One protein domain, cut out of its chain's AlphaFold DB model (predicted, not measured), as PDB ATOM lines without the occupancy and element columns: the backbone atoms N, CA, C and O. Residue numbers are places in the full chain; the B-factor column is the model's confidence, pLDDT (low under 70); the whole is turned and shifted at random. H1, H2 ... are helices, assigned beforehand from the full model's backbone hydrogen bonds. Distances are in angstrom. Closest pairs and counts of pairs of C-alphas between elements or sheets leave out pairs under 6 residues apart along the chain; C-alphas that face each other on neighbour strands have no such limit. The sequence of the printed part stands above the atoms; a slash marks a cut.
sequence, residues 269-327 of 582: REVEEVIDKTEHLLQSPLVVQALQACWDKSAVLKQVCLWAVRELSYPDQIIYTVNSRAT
ATOM      1  N   ARG A 269      -0.439 -17.738  17.706       86.75
ATOM      2  CA  ARG A 269      -0.728 -18.734  18.752       86.75
ATOM      3  C   ARG A 269       0.286 -18.724  19.899       86.75
ATOM      4  O   ARG A 269      -0.131 -18.760  21.042       86.75
ATOM      5  N   GLU A 270       1.583 -18.604  19.610       88.75
ATOM      6  CA  GLU A 270       2.639 -18.512  20.641       88.75
ATOM      7  C   GLU A 270       2.430 -17.262  21.514       88.75
ATOM      8  O   GLU A 270       2.629 -17.276  22.725       88.75
ATOM      9  N   VAL A 271       1.990 -16.161  20.889       90.00
ATOM     10  CA  VAL A 271       1.655 -14.904  21.574       90.00
ATOM     11  C   VAL A 271       0.383 -15.045  22.421       90.00
ATOM     12  O   VAL A 271       0.297 -14.421  23.473       90.00
ATOM     13  N   GLU A 272      -0.586 -15.844  21.973       90.75
ATOM     14  CA  GLU A 272      -1.846 -16.148  22.673       90.75
ATOM     15  C   GLU A 272      -1.594 -17.038  23.903       90.75
ATOM     16  O   GLU A 272      -1.958 -16.668  25.012       90.75
ATOM     17  N   GLU A 273      -0.838 -18.126  23.741       92.38
ATOM     18  CA  GLU A 273      -0.466 -19.061  24.814       92.38
ATOM     19  C   GLU A 273       0.345 -18.373  25.933       92.38
ATOM     20  O   GLU A 273       0.136 -18.629  27.121       92.38
ATOM     21  N   VAL A 274       1.212 -17.415  25.578       93.00
ATOM     22  CA  VAL A 274       1.911 -16.554  26.551       93.00
ATOM     23  C   VAL A 274       0.958 -15.609  27.294       93.00
ATOM     24  O   VAL A 274       1.211 -15.309  28.465       93.00
ATOM     25  N   ILE A 275      -0.114 -15.127  26.657       93.81
ATOM     26  CA  ILE A 275      -1.127 -14.280  27.307       93.81
ATOM     27  C   ILE A 275      -1.938 -15.123  28.295       93.81
ATOM     28  O   ILE A 275      -1.932 -14.796  29.479       93.81
ATOM     29  N   ASP A 276      -2.503 -16.252  27.859       93.75
ATOM     30  CA  ASP A 276      -3.273 -17.173  28.709       93.75
ATOM     31  C   ASP A 276      -2.458 -17.618  29.938       93.75
ATOM     32  O   ASP A 276      -2.928 -17.586  31.082       93.75
ATOM     33  N   LYS A 277      -1.180 -17.964  29.728       95.06
ATOM     34  CA  LYS A 277      -0.257 -18.331  30.808       95.06
ATOM     35  C   LYS A 277       0.074 -17.153  31.730       95.06
ATOM     36  O   LYS A 277       0.207 -17.353  32.938       95.06
ATOM     37  N   THR A 278       0.184 -15.934  31.197       94.81
ATOM     38  CA  THR A 278       0.355 -14.716  32.009       94.81
ATOM     39  C   THR A 278      -0.880 -14.481  32.880       94.81
ATOM     40  O   THR A 278      -0.726 -14.258  34.078       94.81
ATOM     41  N   GLU A 279      -2.095 -14.585  32.334       92.12
ATOM     42  CA  GLU A 279      -3.340 -14.409  33.094       92.12
ATOM     43  C   GLU A 279      -3.502 -15.465  34.195       92.12
ATOM     44  O   GLU A 279      -3.823 -15.120  35.334       92.12
ATOM     45  N   HIS A 280      -3.170 -16.729  33.916       94.12
ATOM     46  CA  HIS A 280      -3.122 -17.777  34.940       94.12
ATOM     47  C   HIS A 280      -2.102 -17.459  36.052       94.12
ATOM     48  O   HIS A 280      -2.376 -17.677  37.233       94.12
ATOM     49  N   LEU A 281      -0.916 -16.937  35.719       93.75
ATOM     50  CA  LEU A 281       0.073 -16.538  36.731       93.75
ATOM     51  C   LEU A 281      -0.365 -15.293  37.527       93.75
ATOM     52  O   LEU A 281      -0.033 -15.198  38.707       93.75
ATOM     53  N   LEU A 282      -1.144 -14.375  36.944       92.94
ATOM     54  CA  LEU A 282      -1.703 -13.211  37.652       92.94
ATOM     55  C   LEU A 282      -2.730 -13.592  38.730       92.94
ATOM     56  O   LEU A 282      -2.881 -12.856  39.703       92.94
ATOM     57  N   GLN A 283      -3.378 -14.753  38.605       92.56
ATOM     58  CA  GLN A 283      -4.270 -15.312  39.632       92.56
ATOM     59  C   GLN A 283      -3.511 -15.937  40.821       92.56
ATOM     60  O   GLN A 283      -4.119 -16.260  41.842       92.56
ATOM     61  N   SER A 284      -2.184 -16.100  40.734       95.56
ATOM     62  CA  SER A 284      -1.370 -16.648  41.825       95.56
ATOM     63  C   SER A 284      -1.348 -15.703  43.037       95.56
ATOM     64  O   SER A 284      -1.030 -14.519  42.875       95.56
ATOM     65  N   PRO A 285      -1.587 -16.187  44.274       89.94
ATOM     66  CA  PRO A 285      -1.649 -15.328  45.459       89.94
ATOM     67  C   PRO A 285      -0.336 -14.576  45.722       89.94
ATOM     68  O   PRO A 285      -0.368 -13.440  46.189       89.94
ATOM     69  N   LEU A 286       0.812 -15.156  45.349       90.44
ATOM     70  CA  LEU A 286       2.122 -14.496  45.437       90.44
ATOM     71  C   LEU A 286       2.225 -13.287  44.494       90.44
ATOM     72  O   LEU A 286       2.821 -12.269  44.845       90.44
ATOM     73  N   VAL A 287       1.629 -13.382  43.303       91.44
ATOM     74  CA  VAL A 287       1.626 -12.309  42.300       91.44
ATOM     75  C   VAL A 287       0.624 -11.220  42.683       91.44
ATOM     76  O   VAL A 287       0.959 -10.040  42.602       91.44
ATOM     77  N   VAL A 288      -0.551 -11.593  43.200       90.38
ATOM     78  CA  VAL A 288      -1.520 -10.646  43.780       90.38
ATOM     79  C   VAL A 288      -0.895  -9.875  44.952       90.38
ATOM     80  O   VAL A 288      -0.958  -8.647  44.977       90.38
ATOM     81  N   GLN A 289      -0.214 -10.563  45.875       88.81
ATOM     82  CA  GLN A 289       0.484  -9.931  47.000       88.81
ATOM     83  C   GLN A 289       1.613  -8.999  46.523       88.81
ATOM     84  O   GLN A 289       1.745  -7.881  47.025       88.81
ATOM     85  N   ALA A 290       2.386  -9.396  45.506       86.50
ATOM     86  CA  ALA A 290       3.407  -8.538  44.900       86.50
ATOM     87  C   ALA A 290       2.807  -7.296  44.209       86.50
ATOM     88  O   ALA A 290       3.360  -6.205  44.331       86.50
ATOM     89  N   LEU A 291       1.661  -7.422  43.531       88.75
ATOM     90  CA  LEU A 291       0.935  -6.303  42.907       88.75
ATOM     91  C   LEU A 291       0.272  -5.357  43.924       88.75
ATOM     92  O   LEU A 291      -0.031  -4.214  43.576       88.75
ATOM     93  N   GLN A 292       0.046  -5.811  45.159       86.38
ATOM     94  CA  GLN A 292      -0.413  -4.981  46.277       86.38
ATOM     95  C   GLN A 292       0.754  -4.279  46.994       86.38
ATOM     96  O   GLN A 292       0.617  -3.122  47.383       86.38
ATOM     97  N   ALA A 293       1.904  -4.946  47.142       82.38
ATOM     98  CA  ALA A 293       3.076  -4.404  47.834       82.38
ATOM     99  C   ALA A 293       3.935  -3.452  46.971       82.38
ATOM    100  O   ALA A 293       4.533  -2.510  47.495       82.38
ATOM    101  N   CYS A 294       4.019  -3.682  45.656       79.81
ATOM    102  CA  CYS A 294       4.876  -2.910  44.753       79.81
ATOM    103  C   CYS A 294       4.161  -1.695  44.145       79.81
ATOM    104  O   CYS A 294       3.127  -1.815  43.491       79.81
ATOM    105  N   TRP A 295       4.789  -0.522  44.263       73.88
ATOM    106  CA  TRP A 295       4.295   0.734  43.684       73.88
ATOM    107  C   TRP A 295       4.353   0.728  42.146       73.88
ATOM    108  O   TRP A 295       3.454   1.245  41.486       73.88
ATOM    109  N   ASP A 296       5.389   0.110  41.563       83.56
ATOM    110  CA  ASP A 296       5.503  -0.094  40.113       83.56
ATOM    111  C   ASP A 296       4.894  -1.442  39.701       83.56
ATOM    112  O   ASP A 296       5.577  -2.459  39.547       83.56
ATOM    113  N   LYS A 297       3.576  -1.431  39.481       81.56
ATOM    114  CA  LYS A 297       2.840  -2.585  38.948       81.56
ATOM    115  C   LYS A 297       3.336  -3.004  37.557       81.56
ATOM    116  O   LYS A 297       3.276  -4.185  37.233       81.56
ATOM    117  N   SER A 298       3.879  -2.084  36.748       82.69
ATOM    118  CA  SER A 298       4.375  -2.403  35.400       82.69
ATOM    119  C   SER A 298       5.638  -3.269  35.439       82.69
ATOM    120  O   SER A 298       5.788  -4.183  34.626       82.69
ATOM    121  N   ALA A 299       6.512  -3.051  36.428       78.62
ATOM    122  CA  ALA A 299       7.668  -3.906  36.671       78.62
ATOM    123  C   ALA A 299       7.253  -5.325  37.094       78.62
ATOM    124  O   ALA A 299       7.842  -6.287  36.602       78.62
ATOM    125  N   VAL A 300       6.228  -5.462  37.946       86.31
ATOM    126  CA  VAL A 300       5.705  -6.774  38.371       86.31
ATOM    127  C   VAL A 300       5.077  -7.518  37.192       86.31
ATOM    128  O   VAL A 300       5.524  -8.619  36.883       86.31
ATOM    129  N   LEU A 301       4.129  -6.901  36.469       89.12
ATOM    130  CA  LEU A 301       3.492  -7.493  35.280       89.12
ATOM    131  C   LEU A 301       4.534  -7.991  34.265       89.12
ATOM    132  O   LEU A 301       4.467  -9.122  33.791       89.12
ATOM    133  N   LYS A 302       5.568  -7.185  33.993       89.88
ATOM    134  CA  LYS A 302       6.665  -7.547  33.088       89.88
ATOM    135  C   LYS A 302       7.464  -8.774  33.553       89.88
ATOM    136  O   LYS A 302       7.931  -9.529  32.701       89.88
ATOM    137  N   GLN A 303       7.648  -8.973  34.861       91.69
ATOM    138  CA  GLN A 303       8.304 -10.176  35.391       91.69
ATOM    139  C   GLN A 303       7.393 -11.408  35.308       91.69
ATOM    140  O   GLN A 303       7.884 -12.495  35.020       91.69
ATOM    141  N   VAL A 304       6.075 -11.243  35.468       93.31
ATOM    142  CA  VAL A 304       5.097 -12.326  35.249       93.31
ATOM    143  C   VAL A 304       5.096 -12.768  33.779       93.31
ATOM    144  O   VAL A 304       5.167 -13.962  33.510       93.31
ATOM    145  N   CYS A 305       5.143 -11.832  32.822       93.00
ATOM    146  CA  CYS A 305       5.315 -12.175  31.404       93.00
ATOM    147  C   CYS A 305       6.660 -12.874  31.120       93.00
ATOM    148  O   CYS A 305       6.704 -13.804  30.320       93.00
ATOM    149  N   LEU A 306       7.760 -12.453  31.765       92.81
ATOM    150  CA  LEU A 306       9.063 -13.132  31.654       92.81
ATOM    151  C   LEU A 306       9.016 -14.562  32.202       92.81
ATOM    152  O   LEU A 306       9.636 -15.450  31.624       92.81
ATOM    153  N   TRP A 307       8.271 -14.797  33.283       94.19
ATOM    154  CA  TRP A 307       8.042 -16.134  33.823       94.19
ATOM    155  C   TRP A 307       7.223 -16.984  32.842       94.19
ATOM    156  O   TRP A 307       7.716 -18.031  32.428       94.19
ATOM    157  N   ALA A 308       6.058 -16.510  32.381       95.00
ATOM    158  CA  ALA A 308       5.218 -17.221  31.409       95.00
ATOM    159  C   ALA A 308       6.002 -17.658  30.158       95.00
ATOM    160  O   ALA A 308       5.957 -18.820  29.764       95.00
ATOM    161  N   VAL A 309       6.781 -16.741  29.573       95.25
ATOM    162  CA  VAL A 309       7.602 -17.000  28.379       95.25
ATOM    163  C   VAL A 309       8.666 -18.068  28.618       95.25
ATOM    164  O   VAL A 309       8.863 -18.929  27.765       95.25
ATOM    165  N   ARG A 310       9.324 -18.056  29.780       94.12
ATOM    166  CA  ARG A 310      10.384 -19.020  30.111       94.12
ATOM    167  C   ARG A 310       9.839 -20.385  30.512       94.12
ATOM    168  O   ARG A 310      10.463 -21.388  30.194       94.12
ATOM    169  N   GLU A 311       8.675 -20.434  31.156       91.88
ATOM    170  CA  GLU A 311       7.985 -21.688  31.476       91.88
ATOM    171  C   GLU A 311       7.499 -22.397  30.198       91.88
ATOM    172  O   GLU A 311       7.631 -23.610  30.078       91.88
ATOM    173  N   LEU A 312       7.055 -21.628  29.197       93.00
ATOM    174  CA  LEU A 312       6.730 -22.112  27.847       93.00
ATOM    175  C   LEU A 312       7.970 -22.311  26.944       93.00
ATOM    176  O   LEU A 312       7.835 -22.620  25.764       93.00
ATOM    177  N   SER A 313       9.190 -22.142  27.475       93.88
ATOM    178  CA  SER A 313      10.468 -22.255  26.741       93.88
ATOM    179  C   SER A 313      10.606 -21.349  25.501       93.88
ATOM    180  O   SER A 313      11.444 -21.592  24.629       93.88
ATOM    181  N   TYR A 314       9.822 -20.273  25.424       91.94
ATOM    182  CA  TYR A 314       9.888 -19.287  24.349       91.94
ATOM    183  C   TYR A 314      11.017 -18.261  24.571       91.94
ATOM    184  O   TYR A 314      11.427 -17.995  25.703       91.94
ATOM    185  N   PRO A 315      11.531 -17.631  23.499       89.75
ATOM    186  CA  PRO A 315      12.542 -16.584  23.620       89.75
ATOM    187  C   PRO A 315      11.951 -15.289  24.210       89.75
ATOM    188  O   PRO A 315      10.920 -14.805  23.742       89.75
ATOM    189  N   ASP A 316      12.661 -14.668  25.167       87.88
ATOM    190  CA  ASP A 316      12.318 -13.399  25.857       87.88
ATOM    191  C   ASP A 316      11.850 -12.254  24.913       87.88
ATOM    192  O   ASP A 316      11.194 -11.301  25.342       87.88
ATOM    193  N   GLN A 317      12.180 -12.316  23.618       87.94
ATOM    194  CA  GLN A 317      11.735 -11.399  22.567       87.94
ATOM    195  C   GLN A 317      10.213 -11.412  22.308       87.94
ATOM    196  O   GLN A 317       9.683 -10.380  21.892       87.94
ATOM    197  N   ILE A 318       9.489 -12.510  22.565       88.38
ATOM    198  CA  ILE A 318       8.029 -12.575  22.326       88.38
ATOM    199  C   ILE A 318       7.239 -11.599  23.221       88.38
ATOM    200  O   ILE A 318       6.156 -11.129  22.882       88.38
ATOM    201  N   ILE A 319       7.841 -11.164  24.328       86.69
ATOM    202  CA  ILE A 319       7.276 -10.162  25.239       86.69
ATOM    203  C   ILE A 319       7.043  -8.819  24.527       86.69
ATOM    204  O   ILE A 319       6.137  -8.075  24.906       86.69
ATOM    205  N   TYR A 320       7.804  -8.496  23.474       83.25
ATOM    206  CA  TYR A 320       7.593  -7.265  22.705       83.25
ATOM    207  C   TYR A 320       6.328  -7.319  21.839       83.25
ATOM    208  O   TYR A 320       5.631  -6.309  21.758       83.25
ATOM    209  N   THR A 321       5.988  -8.473  21.249       85.31
ATOM    210  CA  THR A 321       4.738  -8.620  20.485       85.31
ATOM    211  C   THR A 321       3.527  -8.642  21.417       85.31
ATOM    212  O   THR A 321       2.580  -7.899  21.165       85.31
ATOM    213  N   VAL A 322       3.600  -9.362  22.546       83.44
ATOM    214  CA  VAL A 322       2.568  -9.351  23.607       83.44
ATOM    215  C   VAL A 322       2.264  -7.919  24.073       83.44
ATOM    216  O   VAL A 322       1.124  -7.465  23.974       83.44
ATOM    217  N   ASN A 323       3.282  -7.156  24.490       78.44
ATOM    218  CA  ASN A 323       3.086  -5.776  24.962       78.44
ATOM    219  C   ASN A 323       2.542  -4.840  23.865       78.44
ATOM    220  O   ASN A 323       1.792  -3.922  24.179       78.44
ATOM    221  N   SER A 324       2.880  -5.070  22.590       75.31
ATOM    222  CA  SER A 324       2.338  -4.275  21.473       75.31
ATOM    223  C   SER A 324       0.875  -4.588  21.131       75.31
ATOM    224  O   SER A 324       0.195  -3.738  20.563       75.31
ATOM    225  N   ARG A 325       0.378  -5.784  21.487       63.25
ATOM    226  CA  ARG A 325      -1.022  -6.207  21.282       63.25
ATOM    227  C   ARG A 325      -1.933  -5.733  22.427       63.25
ATOM    228  O   ARG A 325      -3.119  -5.527  22.202       63.25
ATOM    229  N   ALA A 326      -1.370  -5.502  23.617       56.84
ATOM    230  CA  ALA A 326      -2.071  -4.967  24.790       56.84
ATOM    231  C   ALA A 326      -2.383  -3.454  24.711       56.84
ATOM    232  O   ALA A 326      -3.197  -2.951  25.484       56.84
ATOM    233  N   THR A 327      -1.760  -2.712  23.788       42.59
ATOM    234  CA  THR A 327      -2.116  -1.314  23.498       42.59
ATOM    235  C   THR A 327      -3.107  -1.248  22.330       42.59
ATOM    236  O   THR A 327      -2.702  -1.553  21.205       42.59
TER     237      THR A 327
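Overview. This is residues 269 to 327 of the 582 residues of the protein "BACK domain-containing protein" of Bugula neritina (UniProt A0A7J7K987). Helices H1, H2 and H3 make a triangle: H3, the longest, crosses H1 with residues 304 to 309, and H2 lies at one end; H4 packs across H1 and H3 at the other. The printed part has 59 residues with four named helices, H1 to H4, and no named strand: all helix. It is compact, radius of gyration of the C-alphas 11.1 A, spanning 31 by 21 by 15 A.

Along the chain. Find H3, residues 297 to 311, 21.1 A long, from C-alpha 297 at (2.840, -2.585, 38.948). H1, residues 269 to 282, runs 19.7 A from (-0.728, -18.734, 18.752). H2 is residues 285 to 293, 12.1 A; H4, residues 318 to 325, 11.1 A.

Arrangement. Start at H3, the hub. It touches H1 at a steep tilt of 58 degrees, closest C-alphas Thr 278 and Ala 308, 5.5 A. H2 and H3 form a helical hairpin, closest C-alphas Leu 291 and Lys 297, 5.8 A. H4 touches H3 at residues 305 to 309 alone, closest C-alphas Cys 305 and Ile 319, 6.8 A. H4 touches H1 about perpendicular, 87 degrees, at residues 271 to 275 alone, closest C-alphas Val 271 and Val 322, 6.0 A. In H1 to H4 every O i to N i+4 pair is within hydrogen-bond range.

Size, cuts and confidence. The farthest C-alphas, Arg 269 and Ala 293, are 32.6 A apart. The printed part has no cut and no long link. Residues 325 to 327 have pLDDT under 70.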